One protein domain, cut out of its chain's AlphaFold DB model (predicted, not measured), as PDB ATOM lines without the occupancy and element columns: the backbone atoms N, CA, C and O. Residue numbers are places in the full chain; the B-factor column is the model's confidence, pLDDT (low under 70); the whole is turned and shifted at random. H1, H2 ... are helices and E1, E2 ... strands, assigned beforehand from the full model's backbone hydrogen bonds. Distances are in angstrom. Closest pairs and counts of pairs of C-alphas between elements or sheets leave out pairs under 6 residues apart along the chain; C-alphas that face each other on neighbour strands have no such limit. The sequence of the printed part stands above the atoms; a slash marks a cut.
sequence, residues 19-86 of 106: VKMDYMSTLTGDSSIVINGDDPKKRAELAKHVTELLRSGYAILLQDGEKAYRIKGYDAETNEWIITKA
ATOM      1  N   VAL A  19      53.260 -12.776  18.069       63.59
ATOM      2  CA  VAL A  19      52.978 -14.164  18.454       63.59
ATOM      3  C   VAL A  19      52.668 -14.974  17.198       63.59
ATOM      4  O   VAL A  19      51.773 -14.613  16.431       63.59
ATOM      5  N   LYS A  20      53.395 -16.080  16.997       67.25
ATOM      6  CA  LYS A  20      53.095 -17.083  15.969       67.25
ATOM      7  C   LYS A  20      52.378 -18.268  16.614       67.25
ATOM      8  O   LYS A  20      52.856 -18.819  17.605       67.25
ATOM      9  N   MET A  21      51.252 -18.663  16.034       68.50
ATOM     10  CA  MET A  21      50.507 -19.851  16.437       68.50
ATOM     11  C   MET A  21      50.380 -20.776  15.243       68.50
ATOM     12  O   MET A  21      49.922 -20.362  14.179       68.50
ATOM     13  N   ASP A  22      50.763 -22.025  15.445       69.81
ATOM     14  CA  ASP A  22      50.570 -23.095  14.483       69.81
ATOM     15  C   ASP A  22      49.352 -23.905  14.927       69.81
ATOM     16  O   ASP A  22      49.188 -24.220  16.104       69.81
ATOM     17  N   TYR A  23      48.458 -24.237  14.010       72.50
ATOM     18  CA  TYR A  23      47.336 -25.119  14.276       72.50
ATOM     19  C   TYR A  23      47.266 -26.206  13.219       72.50
ATOM     20  O   TYR A  23      47.571 -25.989  12.051       72.50
ATOM     21  N   MET A  24      46.861 -27.393  13.651       70.12
ATOM     22  CA  MET A  24      46.767 -28.564  12.795       70.12
ATOM     23  C   MET A  24      45.312 -28.985  12.655       70.12
ATOM     24  O   MET A  24      44.607 -29.189  13.653       70.12
ATOM     25  N   SER A  25      44.889 -29.140  11.405       66.56
ATOM     26  CA  SER A  25      43.646 -29.796  11.021       66.56
ATOM     27  C   SER A  25      43.937 -31.156  10.418       66.56
ATOM     28  O   SER A  25      44.809 -31.279   9.560       66.56
ATOM     29  N   THR A  26      43.129 -32.160  10.744       62.09
ATOM     30  CA  THR A  26      43.147 -33.427   9.998       62.09
ATOM     31  C   THR A  26      42.559 -33.295   8.589       62.09
ATOM     32  O   THR A  26      42.747 -34.196   7.779       62.09
ATOM     33  N   LEU A  27      41.860 -32.192   8.286       56.72
ATOM     34  CA  LEU A  27      41.207 -31.953   6.994       56.72
ATOM     35  C   LEU A  27      42.029 -31.052   6.064       56.72
ATOM     36  O   LEU A  27      42.047 -31.280   4.859       56.72
ATOM     37  N   THR A  28      42.691 -30.029   6.609       59.25
ATOM     38  CA  THR A  28      43.399 -28.996   5.825       59.25
ATOM     39  C   THR A  28      44.909 -28.951   6.062       59.25
ATOM     40  O   THR A  28      45.590 -28.155   5.422       59.25
ATOM     41  N   GLY A  29      45.445 -29.798   6.948       65.06
ATOM     42  CA  GLY A  29      46.863 -29.811   7.305       65.06
ATOM     43  C   GLY A  29      47.255 -28.707   8.286       65.06
ATOM     44  O   GLY A  29      46.411 -28.145   8.995       65.06
ATOM     45  N   ASP A  30      48.554 -28.429   8.336       71.56
ATOM     46  CA  ASP A  30      49.152 -27.457   9.246       71.56
ATOM     47  C   ASP A  30      48.976 -26.043   8.692       71.56
ATOM     48  O   ASP A  30      49.146 -25.782   7.501       71.56
ATOM     49  N   SER A  31      48.607 -25.107   9.552       70.12
ATOM     50  CA  SER A  31      48.380 -23.712   9.195       70.12
ATOM     51  C   SER A  31      48.895 -22.814  10.307       70.12
ATOM     52  O   SER A  31      48.896 -23.197  11.473       70.12
ATOM     53  N   SER A  32      49.344 -21.612   9.958       69.12
ATOM     54  CA  SER A  32      49.940 -20.699  10.929       69.12
ATOM     55  C   SER A  32      49.342 -19.308  10.836       69.12
ATOM     56  O   SER A  32      49.174 -18.778   9.738       69.12
ATOM     57  N   ILE A  33      49.089 -18.701  11.988       68.00
ATOM     58  CA  ILE A  33      48.720 -17.291  12.118       68.00
ATOM     59  C   ILE A  33      49.825 -16.554  12.866       68.00
ATOM     60  O   ILE A  33      50.380 -17.058  13.843       68.00
ATOM     61  N   VAL A  34      50.147 -15.352  12.402       67.38
ATOM     62  CA  VAL A  34      51.081 -14.446  13.073       67.38
ATOM     63  C   VAL A  34      50.331 -13.163  13.364       67.38
ATOM     64  O   VAL A  34      49.778 -12.545  12.457       67.38
ATOM     65  N   ILE A  35      50.286 -12.775  14.633       64.88
ATOM     66  CA  ILE A  35      49.578 -11.573  15.069       64.88
ATOM     67  C   ILE A  35      50.518 -10.734  15.922       64.88
ATOM     68  O   ILE A  35      51.310 -11.255  16.703       64.88
ATOM     69  N   ASN A  36      50.431  -9.415  15.770       64.88
ATOM     70  CA  ASN A  36      51.139  -8.485  16.635       64.88
ATOM     71  C   ASN A  36      50.423  -8.409  17.998       64.88
ATOM     72  O   ASN A  36      49.270  -7.980  18.062       64.88
ATOM     73  N   GLY A  37      51.084  -8.882  19.054       59.50
ATOM     74  CA  GLY A  37      50.535  -9.035  20.399       59.50
ATOM     75  C   GLY A  37      50.486  -7.746  21.220       59.50
ATOM     76  O   GLY A  37      49.856  -7.750  22.275       59.50
ATOM     77  N   ASP A  38      51.080  -6.650  20.743       64.25
ATOM     78  CA  ASP A  38      51.017  -5.343  21.413       64.25
ATOM     79  C   ASP A  38      49.674  -4.618  21.225       64.25
ATOM     80  O   ASP A  38      49.386  -3.652  21.931       64.25
ATOM     81  N   ASP A  39      48.814  -5.080  20.311       65.00
ATOM     82  CA  ASP A  39      47.507  -4.466  20.068       65.00
ATOM     83  C   ASP A  39      46.395  -5.174  20.876       65.00
ATOM     84  O   ASP A  39      46.059  -6.332  20.594       65.00
ATOM     85  N   PRO A  40      45.768  -4.503  21.863       67.62
ATOM     86  CA  PRO A  40      44.740  -5.108  22.707       67.62
ATOM     87  C   PRO A  40      43.488  -5.544  21.932       67.62
ATOM     88  O   PRO A  40      42.848  -6.520  22.327       67.62
ATOM     89  N   LYS A  41      43.145  -4.889  20.811       70.81
ATOM     90  CA  LYS A  41      42.023  -5.327  19.963       70.81
ATOM     91  C   LYS A  41      42.359  -6.643  19.272       70.81
ATOM     92  O   LYS A  41      41.560  -7.577  19.309       70.81
ATOM     93  N   LYS A  42      43.579  -6.753  18.744       69.56
ATOM     94  CA  LYS A  42      44.056  -7.981  18.094       69.56
ATOM     95  C   LYS A  42      44.194  -9.141  19.073       69.56
ATOM     96  O   LYS A  42      43.955 -10.281  18.688       69.56
ATOM     97  N   ARG A  43      44.512  -8.876  20.346       69.50
ATOM     98  CA  ARG A  43      44.502  -9.907  21.401       69.50
ATOM     99  C   ARG A  43      43.106 -10.485  21.634       69.50
ATOM    100  O   ARG A  43      42.977 -11.700  21.743       69.50
ATOM    101  N   ALA A  44      42.069  -9.648  21.664       72.75
ATOM    102  CA  ALA A  44      40.690 -10.115  21.812       72.75
ATOM    103  C   ALA A  44      40.211 -10.903  20.578       72.75
ATOM    104  O   ALA A  44      39.569 -11.946  20.711       72.75
ATOM    105  N   GLU A  45      40.565 -10.446  19.374       74.81
ATOM    106  CA  GLU A  45      40.291 -11.184  18.136       74.81
ATOM    107  C   GLU A  45      41.012 -12.537  18.112       74.81
ATOM    108  O   GLU A  45      40.417 -13.549  17.740       74.81
ATOM    109  N   LEU A  46      42.256 -12.584  18.596       75.94
ATOM    110  CA  LEU A  46      43.020 -13.818  18.729       75.94
ATOM    111  C   LEU A  46      42.377 -14.786  19.730       75.94
ATOM    112  O   LEU A  46      42.209 -15.961  19.413       75.94
ATOM    113  N   ALA A  47      41.973 -14.300  20.908       76.12
ATOM    114  CA  ALA A  47      41.237 -15.075  21.910       76.12
ATOM    115  C   ALA A  47      39.996 -15.746  21.316       76.12
ATOM    116  O   ALA A  47      39.779 -16.953  21.486       76.12
ATOM    117  N   LYS A  48      39.215 -14.978  20.551       81.50
ATOM    118  CA  LYS A  48      38.032 -15.484  19.860       81.50
ATOM    119  C   LYS A  48      38.398 -16.553  18.830       81.50
ATOM    120  O   LYS A  48      37.840 -17.647  18.871       81.50
ATOM    121  N   HIS A  49      39.365 -16.270  17.962       80.19
ATOM    122  CA  HIS A  49      39.747 -17.170  16.875       80.19
ATOM    123  C   HIS A  49      40.316 -18.505  17.382       80.19
ATOM    124  O   HIS A  49      39.941 -19.576  16.913       80.19
ATOM    125  N   VAL A  50      41.168 -18.468  18.406       79.00
ATOM    126  CA  VAL A  50      41.729 -19.675  19.035       79.00
ATOM    127  C   VAL A  50      40.635 -20.491  19.716       79.00
ATOM    128  O   VAL A  50      40.629 -21.715  19.615       79.00
ATOM    129  N   THR A  51      39.672 -19.832  20.364       82.31
ATOM    130  CA  THR A  51      38.519 -20.514  20.969       82.31
ATOM    131  C   THR A  51      37.661 -21.215  19.913       82.31
ATOM    132  O   THR A  51      37.228 -22.346  20.131       82.31
ATOM    133  N   GLU A  52      37.431 -20.579  18.762       83.50
ATOM    134  CA  GLU A  52      36.715 -21.179  17.629       83.50
ATOM    135  C   GLU A  52      37.462 -22.402  17.082       83.50
ATOM    136  O   GLU A  52      36.875 -23.478  16.981       83.50
ATOM    137  N   LEU A  53      38.771 -22.284  16.838       81.19
ATOM    138  CA  LEU A  53      39.609 -23.397  16.381       81.19
ATOM    139  C   LEU A  53      39.597 -24.575  17.371       81.19
ATOM    140  O   LEU A  53      39.432 -25.726  16.962       81.19
ATOM    141  N   LEU A  54      39.700 -24.312  18.678       80.88
ATOM    142  CA  LEU A  54      39.601 -25.353  19.708       80.88
ATOM    143  C   LEU A  54      38.231 -26.041  19.699       80.88
ATOM    144  O   LEU A  54      38.167 -27.266  19.790       80.88
ATOM    145  N   ARG A  55      37.136 -25.279  19.559       82.94
ATOM    146  CA  ARG A  55      35.771 -25.831  19.464       82.94
ATOM    147  C   ARG A  55      35.577 -26.683  18.215       82.94
ATOM    148  O   ARG A  55      34.881 -27.691  18.278       82.94
ATOM    149  N   SER A  56      36.215 -26.314  17.111       81.94
ATOM    150  CA  SER A  56      36.215 -27.090  15.871       81.94
ATOM    151  C   SER A  56      37.140 -28.316  15.913       81.94
ATOM    152  O   SER A  56      37.228 -29.044  14.929       81.94
ATOM    153  N   GLY A  57      37.813 -28.575  17.041       79.12
ATOM    154  CA  GLY A  57      38.635 -29.768  17.256       79.12
ATOM    155  C   GLY A  57      40.080 -29.650  16.769       79.12
ATOM    156  O   GLY A  57      40.796 -30.653  16.746       79.12
ATOM    157  N   TYR A  58      40.534 -28.450  16.402       79.50
ATOM    158  CA  TYR A  58      41.905 -28.228  15.952       79.50
ATOM    159  C   TYR A  58      42.886 -28.328  17.125       79.50
ATOM    160  O   TYR A  58      42.615 -27.897  18.249       79.50
ATOM    161  N   ALA A  59      44.070 -28.882  16.862       79.31
ATOM    162  CA  ALA A  59      45.174 -28.843  17.811       79.31
ATOM    163  C   ALA A  59      46.000 -27.578  17.572       79.31
ATOM    164  O   ALA A  59      46.515 -27.392  16.477       79.31
ATOM    165  N   ILE A  60      46.145 -26.734  18.594       80.00
ATOM    166  CA  ILE A  60      46.847 -25.450  18.484       80.00
ATOM    167  C   ILE A  60      48.140 -25.505  19.298       80.00
ATOM    168  O   ILE A  60      48.132 -25.920  20.462       80.00
ATOM    169  N   LEU A  61      49.240 -25.093  18.680       78.38
ATOM    170  CA  LEU A  61      50.579 -25.014  19.238       78.38
ATOM    171  C   LEU A  61      51.079 -23.568  19.199       78.38
ATOM    172  O   LEU A  61      51.095 -22.905  18.167       78.38
ATOM    173  N   LEU A  62      51.511 -23.088  20.355       75.19
ATOM    174  CA  LEU A  62      52.222 -21.834  20.518       75.19
ATOM    175  C   LEU A  62      53.723 -22.111  20.418       75.19
ATOM    176  O   LEU A  62      54.244 -22.899  21.213       75.19
ATOM    177  N   GLN A  63      54.402 -21.463  19.470       68.19
ATOM    178  CA  GLN A  63      55.859 -21.492  19.373       68.19
ATOM    179  C   GLN A  63      56.469 -20.284  20.087       68.19
ATOM    180  O   GLN A  63      56.200 -19.138  19.730       68.19
ATOM    181  N   ASP A  64      57.331 -20.560  21.059       67.00
ATOM    182  CA  ASP A  64      58.156 -19.583  21.766       67.00
ATOM    183  C   ASP A  64      59.628 -19.998  21.639       67.00
ATOM    184  O   ASP A  64      60.119 -20.884  22.349       67.00
ATOM    185  N   GLY A  65      60.312 -19.420  20.649       68.62
ATOM    186  CA  GLY A  65      61.641 -19.868  20.230       68.62
ATOM    187  C   GLY A  65      61.632 -21.347  19.830       68.62
ATOM    188  O   GLY A  65      60.877 -21.755  18.951       68.62
ATOM    189  N   GLU A  66      62.453 -22.158  20.501       66.50
ATOM    190  CA  GLU A  66      62.536 -23.613  20.289       66.50
ATOM    191  C   GLU A  66      61.470 -24.415  21.061       66.50
ATOM    192  O   GLU A  66      61.399 -25.641  20.949       66.50
ATOM    193  N   LYS A  67      60.649 -23.759  21.891       63.97
ATOM    194  CA  LYS A  67      59.643 -24.433  22.719       63.97
ATOM    195  C   LYS A  67      58.279 -24.395  22.045       63.97
ATOM    196  O   LYS A  67      57.833 -23.354  21.572       63.97
ATOM    197  N   ALA A  68      57.580 -25.527  22.094       68.25
ATOM    198  CA  ALA A  68      56.194 -25.638  21.661       68.25
ATOM    199  C   ALA A  68      55.276 -25.945  22.855       68.25
ATOM    200  O   ALA A  68      55.503 -26.888  23.623       68.25
ATOM    201  N   TYR A  69      54.205 -25.172  22.994       76.88
ATOM    202  CA  TYR A  69      53.169 -25.381  24.002       76.88
ATOM    203  C   TYR A  69      51.841 -25.659  23.320       76.88
ATOM    204  O   TYR A  69      51.462 -24.962  22.391       76.88
ATOM    205  N   ARG A  70      51.099 -26.665  23.779       80.06
ATOM    206  CA  ARG A  70      49.764 -26.950  23.260       80.06
ATOM    207  C   ARG A  70      48.732 -26.122  24.004       80.06
ATOM    208  O   ARG A  70      48.624 -26.244  25.220       80.06
ATOM    209  N   ILE A  71      47.922 -25.365  23.283       82.44
ATOM    210  CA  ILE A  71      46.813 -24.619  23.872       82.44
ATOM    211  C   ILE A  71      45.626 -25.563  24.066       82.44
ATOM    212  O   ILE A  71      45.311 -26.390  23.207       82.44
ATOM    213  N   LYS A  72      45.003 -25.477  25.240       80.44
ATOM    214  CA  LYS A  72      43.821 -26.249  25.641       80.44
ATOM    215  C   LYS A  72      42.579 -25.388  25.790       80.44
ATOM    216  O   LYS A  72      41.479 -25.906  25.649       80.44
ATOM    217  N   GLY A  73      42.761 -24.107  26.076       74.81
ATOM    218  CA  GLY A  73      41.677 -23.175  26.327       74.81
ATOM    219  C   GLY A  73      42.201 -21.767  26.550       74.81
ATOM    220  O   GLY A  73      43.409 -21.524  26.531       74.81
ATOM    221  N   TYR A  74      41.264 -20.861  26.769       75.69
ATOM    222  CA  TYR A  74      41.502 -19.463  27.083       75.69
ATOM    223  C   TYR A  74      40.602 -19.084  28.256       75.69
ATOM    224  O   TYR A  74      39.407 -19.385  28.225       75.69
ATOM    225  N   ASP A  75      41.187 -18.467  29.276       72.62
ATOM    226  CA  ASP A  75      40.479 -17.905  30.415       72.62
ATOM    227  C   ASP A  75      40.238 -16.413  30.155       72.62
ATOM    228  O   ASP A  75      41.170 -15.613  30.046       72.62
ATOM    229  N   ALA A  76      38.967 -16.045  30.001       67.94
ATOM    230  CA  ALA A  76      38.575 -14.671  29.723       67.94
ATOM    231  C   ALA A  76      38.575 -13.779  30.974       67.94
ATOM    232  O   ALA A  76      38.633 -12.561  30.823       67.94
ATOM    233  N   GLU A  77      38.508 -14.359  32.177       70.56
ATOM    234  CA  GLU A  77      38.523 -13.614  33.438       70.56
ATOM    235  C   GLU A  77      39.940 -13.146  33.765       70.56
ATOM    236  O   GLU A  77      40.137 -11.991  34.143       70.56
ATOM    237  N   THR A  78      40.935 -14.012  33.552       67.94
ATOM    238  CA  THR A  78      42.346 -13.672  33.787       67.94
ATOM    239  C   THR A  78      43.083 -13.194  32.535       67.94
ATOM    240  O   THR A  78      44.187 -12.667  32.647       67.94
ATOM    241  N   ASN A  79      42.460 -13.287  31.350       66.12
ATOM    242  CA  ASN A  79      43.071 -12.960  30.052       66.12
ATOM    243  C   ASN A  79      44.320 -13.824  29.769       66.12
ATOM    244  O   ASN A  79      45.320 -13.353  29.212       66.12
ATOM    245  N   GLU A  80      44.258 -15.101  30.161       65.94
ATOM    246  CA  GLU A  80      45.364 -16.058  30.082       65.94
ATOM    247  C   GLU A  80      45.039 -17.272  29.205       65.94
ATOM    248  O   GLU A  80      43.904 -17.731  29.080       65.94
ATOM    249  N   TRP A  81      46.080 -17.845  28.600       74.69
ATOM    250  CA  TRP A  81      45.973 -19.073  27.817       74.69
ATOM    251  C   TRP A  81      46.240 -20.299  28.684       74.69
ATOM    252  O   TRP A  81      47.290 -20.416  29.316       74.69
ATOM    253  N   ILE A  82      45.342 -21.281  28.629       76.31
ATOM    254  CA  ILE A  82      45.537 -22.570  29.289       76.31
ATOM    255  C   ILE A  82      46.428 -23.425  28.387       76.31
ATOM    256  O   ILE A  82      45.971 -23.971  27.378       76.31
ATOM    257  N   ILE A  83      47.708 -23.542  28.741       78.38
ATOM    258  CA  ILE A  83      48.711 -24.275  27.960       78.38
ATOM    259  C   ILE A  83      49.156 -25.573  28.638       78.38
ATOM    260  O   ILE A  83      49.290 -25.675  29.852       78.38
ATOM    261  N   THR A  84      49.429 -26.599  27.837       73.31
ATOM    262  CA  THR A  84      50.103 -27.830  28.257       73.31
ATOM    263  C   THR A  84      51.415 -27.939  27.499       73.31
ATOM    264  O   THR A  84      51.427 -27.873  26.272       73.31
ATOM    265  N   LYS A  85      52.533 -28.142  28.198       62.81
ATOM    266  CA  LYS A  85      53.834 -28.347  27.553       62.81
ATOM    267  C   LYS A  85      53.767 -29.561  26.617       62.81
ATOM    268  O   LYS A  85      53.501 -30.677  27.071       62.81
ATOM    269  N   ALA A  86      53.978 -29.348  25.320       49.22
ATOM    270  CA  ALA A  86      54.039 -30.444  24.365       49.22
ATOM    271  C   ALA A  86      55.415 -31.114  24.518       49.22
ATOM    272  O   ALA A  86      56.440 -30.469  24.327       49.22
TER     273      ALA A  86
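Overview. This is residues 19 to 86 of the 106 residues of an uncharacterized protein of Candidatus Kaiserbacteria bacterium RIFCSPHIGHO2_01_FULL_56_24 (UniProt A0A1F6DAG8). A strongly twisted antiparallel sheet, in the order E2, E1, E3, E4, E5, has helix H1 packed on one face and the other face bare, making two layers. The 68 printed residues, class mixed, run E1, E2, H1, E3, E4, E5. The whole is compact, with a radius of gyration of the C-alphas of 11.5 A and spans of 30 by 27 by 20 A.

Arrangement. E1, residues 19 to 25, pairs with E2, residues 29 to 36, with N 23 and O 31 2.8 A apart, and with E3, residues 59 to 64, with N 61 and O 22 2.7 A apart. E3, E4, residues 67 to 75, and E5, residues 80 to 85, form a meander, successive antiparallel neighbours; N 69 and O 62 are 2.9 A apart, N 84 and O 70 2.8 A. E4 bends by 72 degrees at residue 72. H1, residues 40 to 55, is on the sheet at a height of 7.0 A; its closest C-alpha pair with E4 is Thr 51 and Gly 73, 6.8 A. E2, H1 and E3 form a split strand-helix-strand unit, E1 between its same-way strands, with a right-handed crossover. In H1 every O i to N i+4 pair is within hydrogen-bond range.

Along the chain. E2 measures 23.7 A, H1 22.8 A and E4 21.7 A. E1 begins at C-alpha 19 (52.978, -14.164, 18.454); E5 ends at C-alpha 85 (53.834, -28.347, 27.553).

Size, cuts and confidence. The farthest C-alphas, Leu 27 and Thr 78, are 32.5 A apart. The printed part has no cut, and its links are tight. Mean pLDDT of the printed part is 71.6, with 32 residues under 70, among them 32 to 40.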